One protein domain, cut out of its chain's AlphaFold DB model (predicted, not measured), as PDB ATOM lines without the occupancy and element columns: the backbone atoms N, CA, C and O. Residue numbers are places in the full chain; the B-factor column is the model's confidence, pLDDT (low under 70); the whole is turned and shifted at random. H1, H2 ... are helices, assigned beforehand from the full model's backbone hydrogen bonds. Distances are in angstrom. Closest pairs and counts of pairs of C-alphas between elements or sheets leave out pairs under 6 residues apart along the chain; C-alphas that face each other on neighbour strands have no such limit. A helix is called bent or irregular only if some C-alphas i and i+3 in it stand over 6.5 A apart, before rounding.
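Overview. This is residues 223 to 285 of the 300 residues of the protein "Variable surface protein" of Plasmodium gonderi (UniProt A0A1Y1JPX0). What shape do these coordinates draw? Two long helices, H1 and then the longer H2, make an open V, joined at its corner by the tight link of residues 247 to 249. The two arms spread away from that corner, and nothing fills the space between them. What is it built of, and how far does it reach? The printed part has 63 residues with two named helices, H1 then H2, and no named strand; its class is all helix. It is extended, with a radius of gyration of the C-alphas of 20.2 A, and flat, spanning 53 by 41 by 11 A.

Along the chain. What comes first along the printed part? H1 holds residues 223 to 246 and is 35.0 A long from C-alpha 223 at (66.106, 163.717, 142.671) to C-alpha 246 at (73.067, 134.758, 161.032). What follows the link? H2 holds residues 250 to 285, 51.9 A from first to last C-alpha, and ends with C-alpha 285 at (111.143, 171.330, 143.717). It is only just irregular: C-alphas 252 and 255 are 6.7 A apart.

Arrangement. Where do H1 and H2 come near one another? They meet only through their link. Residues 223 to 285 stand free, with no C-alpha 8 or more residues away along the chain within 10 A. What do the backbone N and O atoms show? In H1 every O i to N i+4 pair is within hydrogen-bond range; in H2 29 of 32 are.

Size, cuts and confidence. How large is it? The two C-alphas farthest apart, those of Ile 248 and Leu 285, are 57.0 A apart. Is the printed part continuous? It has no cut. Where is the model's confidence low? The mean pLDDT of the printed part is 77.1, and 14 residues are under 70, among them residues 247 to 253, of which 250 to 253 belong to H2.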
ATOM      1  N   GLY A 223      65.426 163.826 141.383       70.88
ATOM      2  CA  GLY A 223      66.106 163.717 142.671       70.88
ATOM      3  C   GLY A 223      65.346 162.923 143.739       70.88
ATOM      4  O   GLY A 223      65.976 162.148 144.449       70.88
ATOM      5  N   ILE A 224      64.016 163.032 143.835       75.88
ATOM      6  CA  ILE A 224      63.248 162.278 144.845       75.88
ATOM      7  C   ILE A 224      63.270 160.783 144.514       75.88
ATOM      8  O   ILE A 224      63.544 159.970 145.389       75.88
ATOM      9  N   ILE A 225      63.090 160.424 143.241       80.00
ATOM     10  CA  ILE A 225      63.134 159.026 142.789       80.00
ATOM     11  C   ILE A 225      64.524 158.423 143.043       80.00
ATOM     12  O   ILE A 225      64.626 157.304 143.542       80.00
ATOM     13  N   ILE A 226      65.595 159.178 142.775       83.94
ATOM     14  CA  ILE A 226      66.975 158.737 143.027       83.94
ATOM     15  C   ILE A 226      67.222 158.513 144.526       83.94
ATOM     16  O   ILE A 226      67.794 157.490 144.903       83.94
ATOM     17  N   ILE A 227      66.765 159.423 145.392       84.69
ATOM     18  CA  ILE A 227      66.935 159.295 146.848       84.69
ATOM     19  C   ILE A 227      66.160 158.084 147.380       84.69
ATOM     20  O   ILE A 227      66.707 157.301 148.158       84.69
ATOM     21  N   THR A 228      64.920 157.876 146.929       89.31
ATOM     22  CA  THR A 228      64.124 156.709 147.332       89.31
ATOM     23  C   THR A 228      64.784 155.400 146.888       89.31
ATOM     24  O   THR A 228      64.884 154.471 147.689       89.31
ATOM     25  N   LEU A 229      65.313 155.333 145.660       92.69
ATOM     26  CA  LEU A 229      66.035 154.155 145.164       92.69
ATOM     27  C   LEU A 229      67.315 153.869 145.968       92.69
ATOM     28  O   LEU A 229      67.591 152.709 146.279       92.69
ATOM     29  N   LEU A 230      68.064 154.905 146.361       93.00
ATOM     30  CA  LEU A 230      69.261 154.758 147.197       93.00
ATOM     31  C   LEU A 230      68.932 154.199 148.587       93.00
ATOM     32  O   LEU A 230      69.600 153.274 149.047       93.00
ATOM     33  N   ILE A 231      67.882 154.704 149.241       92.38
ATOM     34  CA  ILE A 231      67.466 154.233 150.574       92.38
ATOM     35  C   ILE A 231      67.001 152.771 150.517       92.38
ATOM     36  O   ILE A 231      67.381 151.960 151.367       92.38
ATOM     37  N   VAL A 232      66.227 152.398 149.493       95.25
ATOM     38  CA  VAL A 232      65.767 151.011 149.303       95.25
ATOM     39  C   VAL A 232      66.948 150.074 149.014       95.25
ATOM     40  O   VAL A 232      67.043 148.989 149.589       95.25
ATOM     41  N   SER A 233      67.912 150.504 148.196       94.38
ATOM     42  CA  SER A 233      69.135 149.730 147.944       94.38
ATOM     43  C   SER A 233      69.972 149.537 149.213       94.38
ATOM     44  O   SER A 233      70.515 148.455 149.432       94.38
ATOM     45  N   PHE A 234      70.084 150.560 150.060       92.88
ATOM     46  CA  PHE A 234      70.914 150.483 151.261       92.88
ATOM     47  C   PHE A 234      70.277 149.604 152.344       92.88
ATOM     48  O   PHE A 234      70.945 148.784 152.971       92.88
ATOM     49  N   THR A 235      68.962 149.728 152.531       93.25
ATOM     50  CA  THR A 235      68.204 148.912 153.491       93.25
ATOM     51  C   THR A 235      68.192 147.435 153.104       93.25
ATOM     52  O   THR A 235      68.419 146.583 153.964       93.25
ATOM     53  N   THR A 236      68.025 147.113 151.817       93.69
ATOM     54  CA  THR A 236      68.116 145.726 151.328       93.69
ATOM     55  C   THR A 236      69.509 145.133 151.548       93.69
ATOM     56  O   THR A 236      69.605 144.030 152.081       93.69
ATOM     57  N   LEU A 237      70.586 145.879 151.268       93.12
ATOM     58  CA  LEU A 237      71.961 145.447 151.558       93.12
ATOM     59  C   LEU A 237      72.197 145.169 153.045       93.12
ATOM     60  O   LEU A 237      72.785 144.144 153.389       93.12
ATOM     61  N   ILE A 238      71.720 146.046 153.932       91.00
ATOM     62  CA  ILE A 238      71.843 145.858 155.384       91.00
ATOM     63  C   ILE A 238      71.122 144.578 155.819       91.00
ATOM     64  O   ILE A 238      71.711 143.760 156.526       91.00
ATOM     65  N   ILE A 239      69.881 144.368 155.368       91.12
ATOM     66  CA  ILE A 239      69.101 143.165 155.686       91.12
ATOM     67  C   ILE A 239      69.820 141.911 155.175       91.12
ATOM     68  O   ILE A 239      69.986 140.957 155.934       91.12
ATOM     69  N   THR A 240      70.324 141.919 153.936       87.94
ATOM     70  CA  THR A 240      71.110 140.805 153.388       87.94
ATOM     71  C   THR A 240      72.382 140.561 154.201       87.94
ATOM     72  O   THR A 240      72.674 139.413 154.516       87.94
ATOM     73  N   CYS A 241      73.113 141.602 154.614       83.25
ATOM     74  CA  CYS A 241      74.289 141.483 155.481       83.25
ATOM     75  C   CYS A 241      73.955 140.867 156.846       83.25
ATOM     76  O   CYS A 241      74.705 140.017 157.336       83.25
ATOM     77  N   PHE A 242      72.838 141.263 157.460       83.38
ATOM     78  CA  PHE A 242      72.376 140.684 158.719       83.38
ATOM     79  C   PHE A 242      71.978 139.219 158.543       83.38
ATOM     80  O   PHE A 242      72.503 138.365 159.254       83.38
ATOM     81  N   LEU A 243      71.144 138.897 157.552       82.88
ATOM     82  CA  LEU A 243      70.768 137.514 157.244       82.88
ATOM     83  C   LEU A 243      72.001 136.657 156.948       82.88
ATOM     84  O   LEU A 243      72.126 135.547 157.459       82.88
ATOM     85  N   HIS A 244      72.969 137.200 156.217       72.06
ATOM     86  CA  HIS A 244      74.228 136.532 155.928       72.06
ATOM     87  C   HIS A 244      75.061 136.260 157.195       72.06
ATOM     88  O   HIS A 244      75.703 135.217 157.313       72.06
ATOM     89  N   LYS A 245      75.061 137.181 158.164       72.88
ATOM     90  CA  LYS A 245      75.764 137.018 159.446       72.88
ATOM     91  C   LYS A 245      75.137 135.926 160.323       72.88
ATOM     92  O   LYS A 245      75.867 135.278 161.071       72.88
ATOM     93  N   TYR A 246      73.820 135.733 160.231       71.81
ATOM     94  CA  TYR A 246      73.067 134.758 161.032       71.81
ATOM     95  C   TYR A 246      72.820 133.415 160.328       71.81
ATOM     96  O   TYR A 246      72.462 132.443 160.989       71.81
ATOM     97  N   THR A 247      73.062 133.323 159.020       68.75
ATOM     98  CA  THR A 247      73.040 132.049 158.288       68.75
ATOM     99  C   THR A 247      74.416 131.380 158.387       68.75
ATOM    100  O   THR A 247      75.448 132.051 158.341       68.75
ATOM    101  N   ILE A 248      74.464 130.049 158.512       62.34
ATOM    102  CA  ILE A 248      75.691 129.234 158.633       62.34
ATOM    103  C   ILE A 248      76.442 129.170 157.277       62.34
ATOM    104  O   ILE A 248      76.725 128.112 156.737       62.34
ATOM    105  N   TYR A 249      76.762 130.324 156.686       57.62
ATOM    106  CA  TYR A 249      77.611 130.478 155.491       57.62
ATOM    107  C   TYR A 249      78.997 131.052 155.828       57.62
ATOM    108  O   TYR A 249      79.830 131.269 154.946       57.62
ATOM    109  N   ARG A 250      79.287 131.259 157.123       56.69
ATOM    110  CA  ARG A 250      80.558 131.806 157.634       56.69
ATOM    111  C   ARG A 250      81.789 131.028 157.146       56.69
ATOM    112  O   ARG A 250      82.845 131.625 156.958       56.69
ATOM    113  N   THR A 251      81.649 129.728 156.898       63.69
ATOM    114  CA  THR A 251      82.731 128.859 156.413       63.69
ATOM    115  C   THR A 251      83.022 129.032 154.920       63.69
ATOM    116  O   THR A 251      84.174 128.910 154.514       63.69
ATOM    117  N   PHE A 252      82.028 129.395 154.102       65.25
ATOM    118  CA  PHE A 252      82.189 129.506 152.646       65.25
ATOM    119  C   PHE A 252      82.819 130.827 152.185       65.25
ATOM    120  O   PHE A 252      83.491 130.866 151.155       65.25
ATOM    121  N   LEU A 253      82.655 131.909 152.950       63.41
ATOM    122  CA  LEU A 253      83.162 133.236 152.565       63.41
ATOM    123  C   LEU A 253      84.528 133.591 153.134       63.41
ATOM    124  O   LEU A 253      85.215 134.449 152.578       63.41
ATOM    125  N   GLN A 254      84.970 132.909 154.189       72.44
ATOM    126  CA  GLN A 254      86.300 133.120 154.758       72.44
ATOM    127  C   GLN A 254      87.439 132.951 153.723       72.44
ATOM    128  O   GLN A 254      88.336 133.804 153.692       72.44
ATOM    129  N   PRO A 255      87.417 131.954 152.811       75.56
ATOM    130  CA  PRO A 255      88.433 131.826 151.764       75.56
ATOM    131  C   PRO A 255      88.384 132.973 150.743       75.56
ATOM    132  O   PRO A 255      89.426 133.436 150.273       75.56
ATOM    133  N   MET A 256      87.182 133.452 150.407       73.94
ATOM    134  CA  MET A 256      86.973 134.491 149.395       73.94
ATOM    135  C   MET A 256      87.430 135.866 149.904       73.94
ATOM    136  O   MET A 256      88.165 136.571 149.209       73.94
ATOM    137  N   ILE A 257      87.108 136.191 151.160       76.69
ATOM    138  CA  ILE A 257      87.566 137.407 151.847       76.69
ATOM    139  C   ILE A 257      89.092 137.394 152.014       76.69
ATOM    140  O   ILE A 257      89.742 138.414 151.799       76.69
ATOM    141  N   SER A 258      89.695 136.238 152.320       77.81
ATOM    142  CA  SER A 258      91.158 136.104 152.406       77.81
ATOM    143  C   SER A 258      91.848 136.396 151.064       77.81
ATOM    144  O   SER A 258      92.848 137.118 151.022       77.81
ATOM    145  N   LYS A 259      91.285 135.920 149.941       81.75
ATOM    146  CA  LYS A 259      91.797 136.225 148.591       81.75
ATOM    147  C   LYS A 259      91.664 137.709 148.235       81.75
ATOM    148  O   LYS A 259      92.612 138.287 147.702       81.75
ATOM    149  N   LEU A 260      90.531 138.332 148.561       77.69
ATOM    150  CA  LEU A 260      90.309 139.770 148.369       77.69
ATOM    151  C   LEU A 260      91.284 140.611 149.200       77.69
ATOM    152  O   LEU A 260      91.930 141.502 148.656       77.69
ATOM    153  N   ARG A 261      91.484 140.265 150.477       77.50
ATOM    154  CA  ARG A 261      92.435 140.949 151.366       77.50
ATOM    155  C   ARG A 261      93.873 140.862 150.853       77.50
ATOM    156  O   ARG A 261      94.604 141.843 150.933       77.50
ATOM    157  N   ARG A 262      94.272 139.722 150.275       79.44
ATOM    158  CA  ARG A 262      95.595 139.564 149.643       79.44
ATOM    159  C   ARG A 262      95.760 140.449 148.405       79.44
ATOM    160  O   ARG A 262      96.814 141.056 148.258       79.44
ATOM    161  N   LYS A 263      94.738 140.556 147.545       77.38
ATOM    162  CA  LYS A 263      94.771 141.476 146.390       77.38
ATOM    163  C   LYS A 263      94.823 142.937 146.832       77.38
ATOM    164  O   LYS A 263      95.624 143.695 146.303       77.38
ATOM    165  N   PHE A 264      94.031 143.306 147.835       69.88
ATOM    166  CA  PHE A 264      93.987 144.680 148.328       69.88
ATOM    167  C   PHE A 264      95.305 145.093 148.998       69.88
ATOM    168  O   PHE A 264      95.833 146.156 148.700       69.88
ATOM    169  N   ASN A 265      95.907 144.219 149.814       71.44
ATOM    170  CA  ASN A 265      97.229 144.478 150.395       71.44
ATOM    171  C   ASN A 265      98.352 144.530 149.349       71.44
ATOM    172  O   ASN A 265      99.350 145.205 149.584       71.44
ATOM    173  N   LYS A 266      98.214 143.828 148.215       75.81
ATOM    174  CA  LYS A 266      99.173 143.924 147.108       75.81
ATOM    175  C   LYS A 266      99.095 145.305 146.449       75.81
ATOM    176  O   LYS A 266     100.111 145.980 146.365       75.81
ATOM    177  N   ASN A 267      97.886 145.764 146.131       66.81
ATOM    178  CA  ASN A 267      97.671 147.087 145.539       66.81
ATOM    179  C   ASN A 267      98.042 148.233 146.497       66.81
ATOM    180  O   ASN A 267      98.467 149.289 146.048       66.81
ATOM    181  N   ASN A 268      97.915 148.030 147.814       67.00
ATOM    182  CA  ASN A 268      98.288 149.045 148.799       67.00
ATOM    183  C   ASN A 268      99.812 149.238 148.903       67.00
ATOM    184  O   ASN A 268     100.261 150.338 149.194       67.00
ATOM    185  N   LYS A 269     100.621 148.200 148.633       67.88
ATOM    186  CA  LYS A 269     102.083 148.357 148.529       67.88
ATOM    187  C   LYS A 269     102.475 149.180 147.304       67.88
ATOM    188  O   LYS A 269     103.320 150.060 147.424       67.88
ATOM    189  N   ASP A 270     101.827 148.924 146.172       71.12
ATOM    190  CA  ASP A 270     102.083 149.667 144.935       71.12
ATOM    191  C   ASP A 270     101.663 151.142 145.094       71.12
ATOM    192  O   ASP A 270     102.399 152.043 144.700       71.12
ATOM    193  N   TYR A 271     100.538 151.405 145.771       71.12
ATOM    194  CA  TYR A 271     100.080 152.761 146.091       71.12
ATOM    195  C   TYR A 271     101.037 153.523 147.023       71.12
ATOM    196  O   TYR A 271     101.339 154.685 146.759       71.12
ATOM    197  N   ILE A 272     101.560 152.872 148.071       70.12
ATOM    198  CA  ILE A 272     102.536 153.489 148.985       70.12
ATOM    199  C   ILE A 272     103.831 153.851 148.238       70.12
ATOM    200  O   ILE A 272     104.320 154.962 148.397       70.12
ATOM    201  N   SER A 273     104.323 152.989 147.336       72.00
ATOM    202  CA  SER A 273     105.514 153.313 146.525       72.00
ATOM    203  C   SER A 273     105.320 154.514 145.592       72.00
ATOM    204  O   SER A 273     106.274 155.233 145.291       72.00
ATOM    205  N   LEU A 274     104.084 154.762 145.152       71.75
ATOM    206  CA  LEU A 274     103.766 155.901 144.300       71.75
ATOM    207  C   LEU A 274     103.813 157.211 145.099       71.75
ATOM    208  O   LEU A 274     104.366 158.191 144.612       71.75
ATOM    209  N   ILE A 275     103.285 157.211 146.328       68.81
ATOM    210  CA  ILE A 275     103.291 158.383 147.220       68.81
ATOM    211  C   ILE A 275     104.719 158.785 147.607       68.81
ATOM    212  O   ILE A 275     105.053 159.959 147.473       68.81
ATOM    213  N   ASP A 276     105.575 157.828 147.976       73.81
ATOM    214  CA  ASP A 276     106.970 158.124 148.348       73.81
ATOM    215  C   ASP A 276     107.746 158.776 147.185       73.81
ATOM    216  O   ASP A 276     108.589 159.658 147.378       73.81
ATOM    217  N   THR A 277     107.430 158.382 145.945       78.12
ATOM    218  CA  THR A 277     108.040 158.970 144.741       78.12
ATOM    219  C   THR A 277     107.598 160.426 144.550       78.12
ATOM    220  O   THR A 277     108.419 161.276 144.206       78.12
ATOM    221  N   TYR A 278     106.324 160.734 144.824       69.88
ATOM    222  CA  TYR A 278     105.792 162.096 144.741       69.88
ATOM    223  C   TYR A 278     106.343 163.021 145.834       69.88
ATOM    224  O   TYR A 278     106.665 164.168 145.530       69.88
ATOM    225  N   GLU A 279     106.493 162.548 147.077       69.44
ATOM    226  CA  GLU A 279     107.095 163.351 148.157       69.44
ATOM    227  C   GLU A 279     108.560 163.694 147.849       69.44
ATOM    228  O   GLU A 279     108.966 164.849 147.967       69.44
ATOM    229  N   THR A 280     109.325 162.734 147.318       77.69
ATOM    230  CA  THR A 280     110.736 162.957 146.958       77.69
ATOM    231  C   THR A 280     110.908 163.988 145.828       77.69
ATOM    232  O   THR A 280     111.863 164.770 145.830       77.69
ATOM    233  N   GLU A 281     110.002 164.017 144.841       76.56
ATOM    234  CA  GLU A 281     110.031 165.042 143.787       76.56
ATOM    235  C   GLU A 281     109.574 166.417 144.285       76.56
ATOM    236  O   GLU A 281     110.118 167.443 143.861       76.56
ATOM    237  N   PHE A 282     108.604 166.449 145.198       73.00
ATOM    238  CA  PHE A 282     108.094 167.690 145.767       73.00
ATOM    239  C   PHE A 282     109.157 168.416 146.604       73.00
ATOM    240  O   PHE A 282     109.347 169.624 146.434       73.00
ATOM    241  N   ASP A 283     109.919 167.686 147.421       74.62
ATOM    242  CA  ASP A 283     110.997 168.263 148.232       74.62
ATOM    243  C   ASP A 283     112.124 168.846 147.363       74.62
ATOM    244  O   ASP A 283     112.585 169.966 147.600       74.62
ATOM    245  N   ARG A 284     112.483 168.170 146.260       75.00
ATOM    246  CA  ARG A 284     113.452 168.687 145.272       75.00
ATOM    247  C   ARG A 284     113.001 169.980 144.591       75.00
ATOM    248  O   ARG A 284     113.825 170.844 144.286       75.00
ATOM    249  N   LEU A 285     111.705 170.114 144.313       74.06
ATOM    250  CA  LEU A 285     111.143 171.330 143.717       74.06
ATOM    251  C   LEU A 285     111.074 172.483 144.725       74.06
ATOM    252  O   LEU A 285     111.235 173.642 144.336       74.06
TER     253      LEU A 285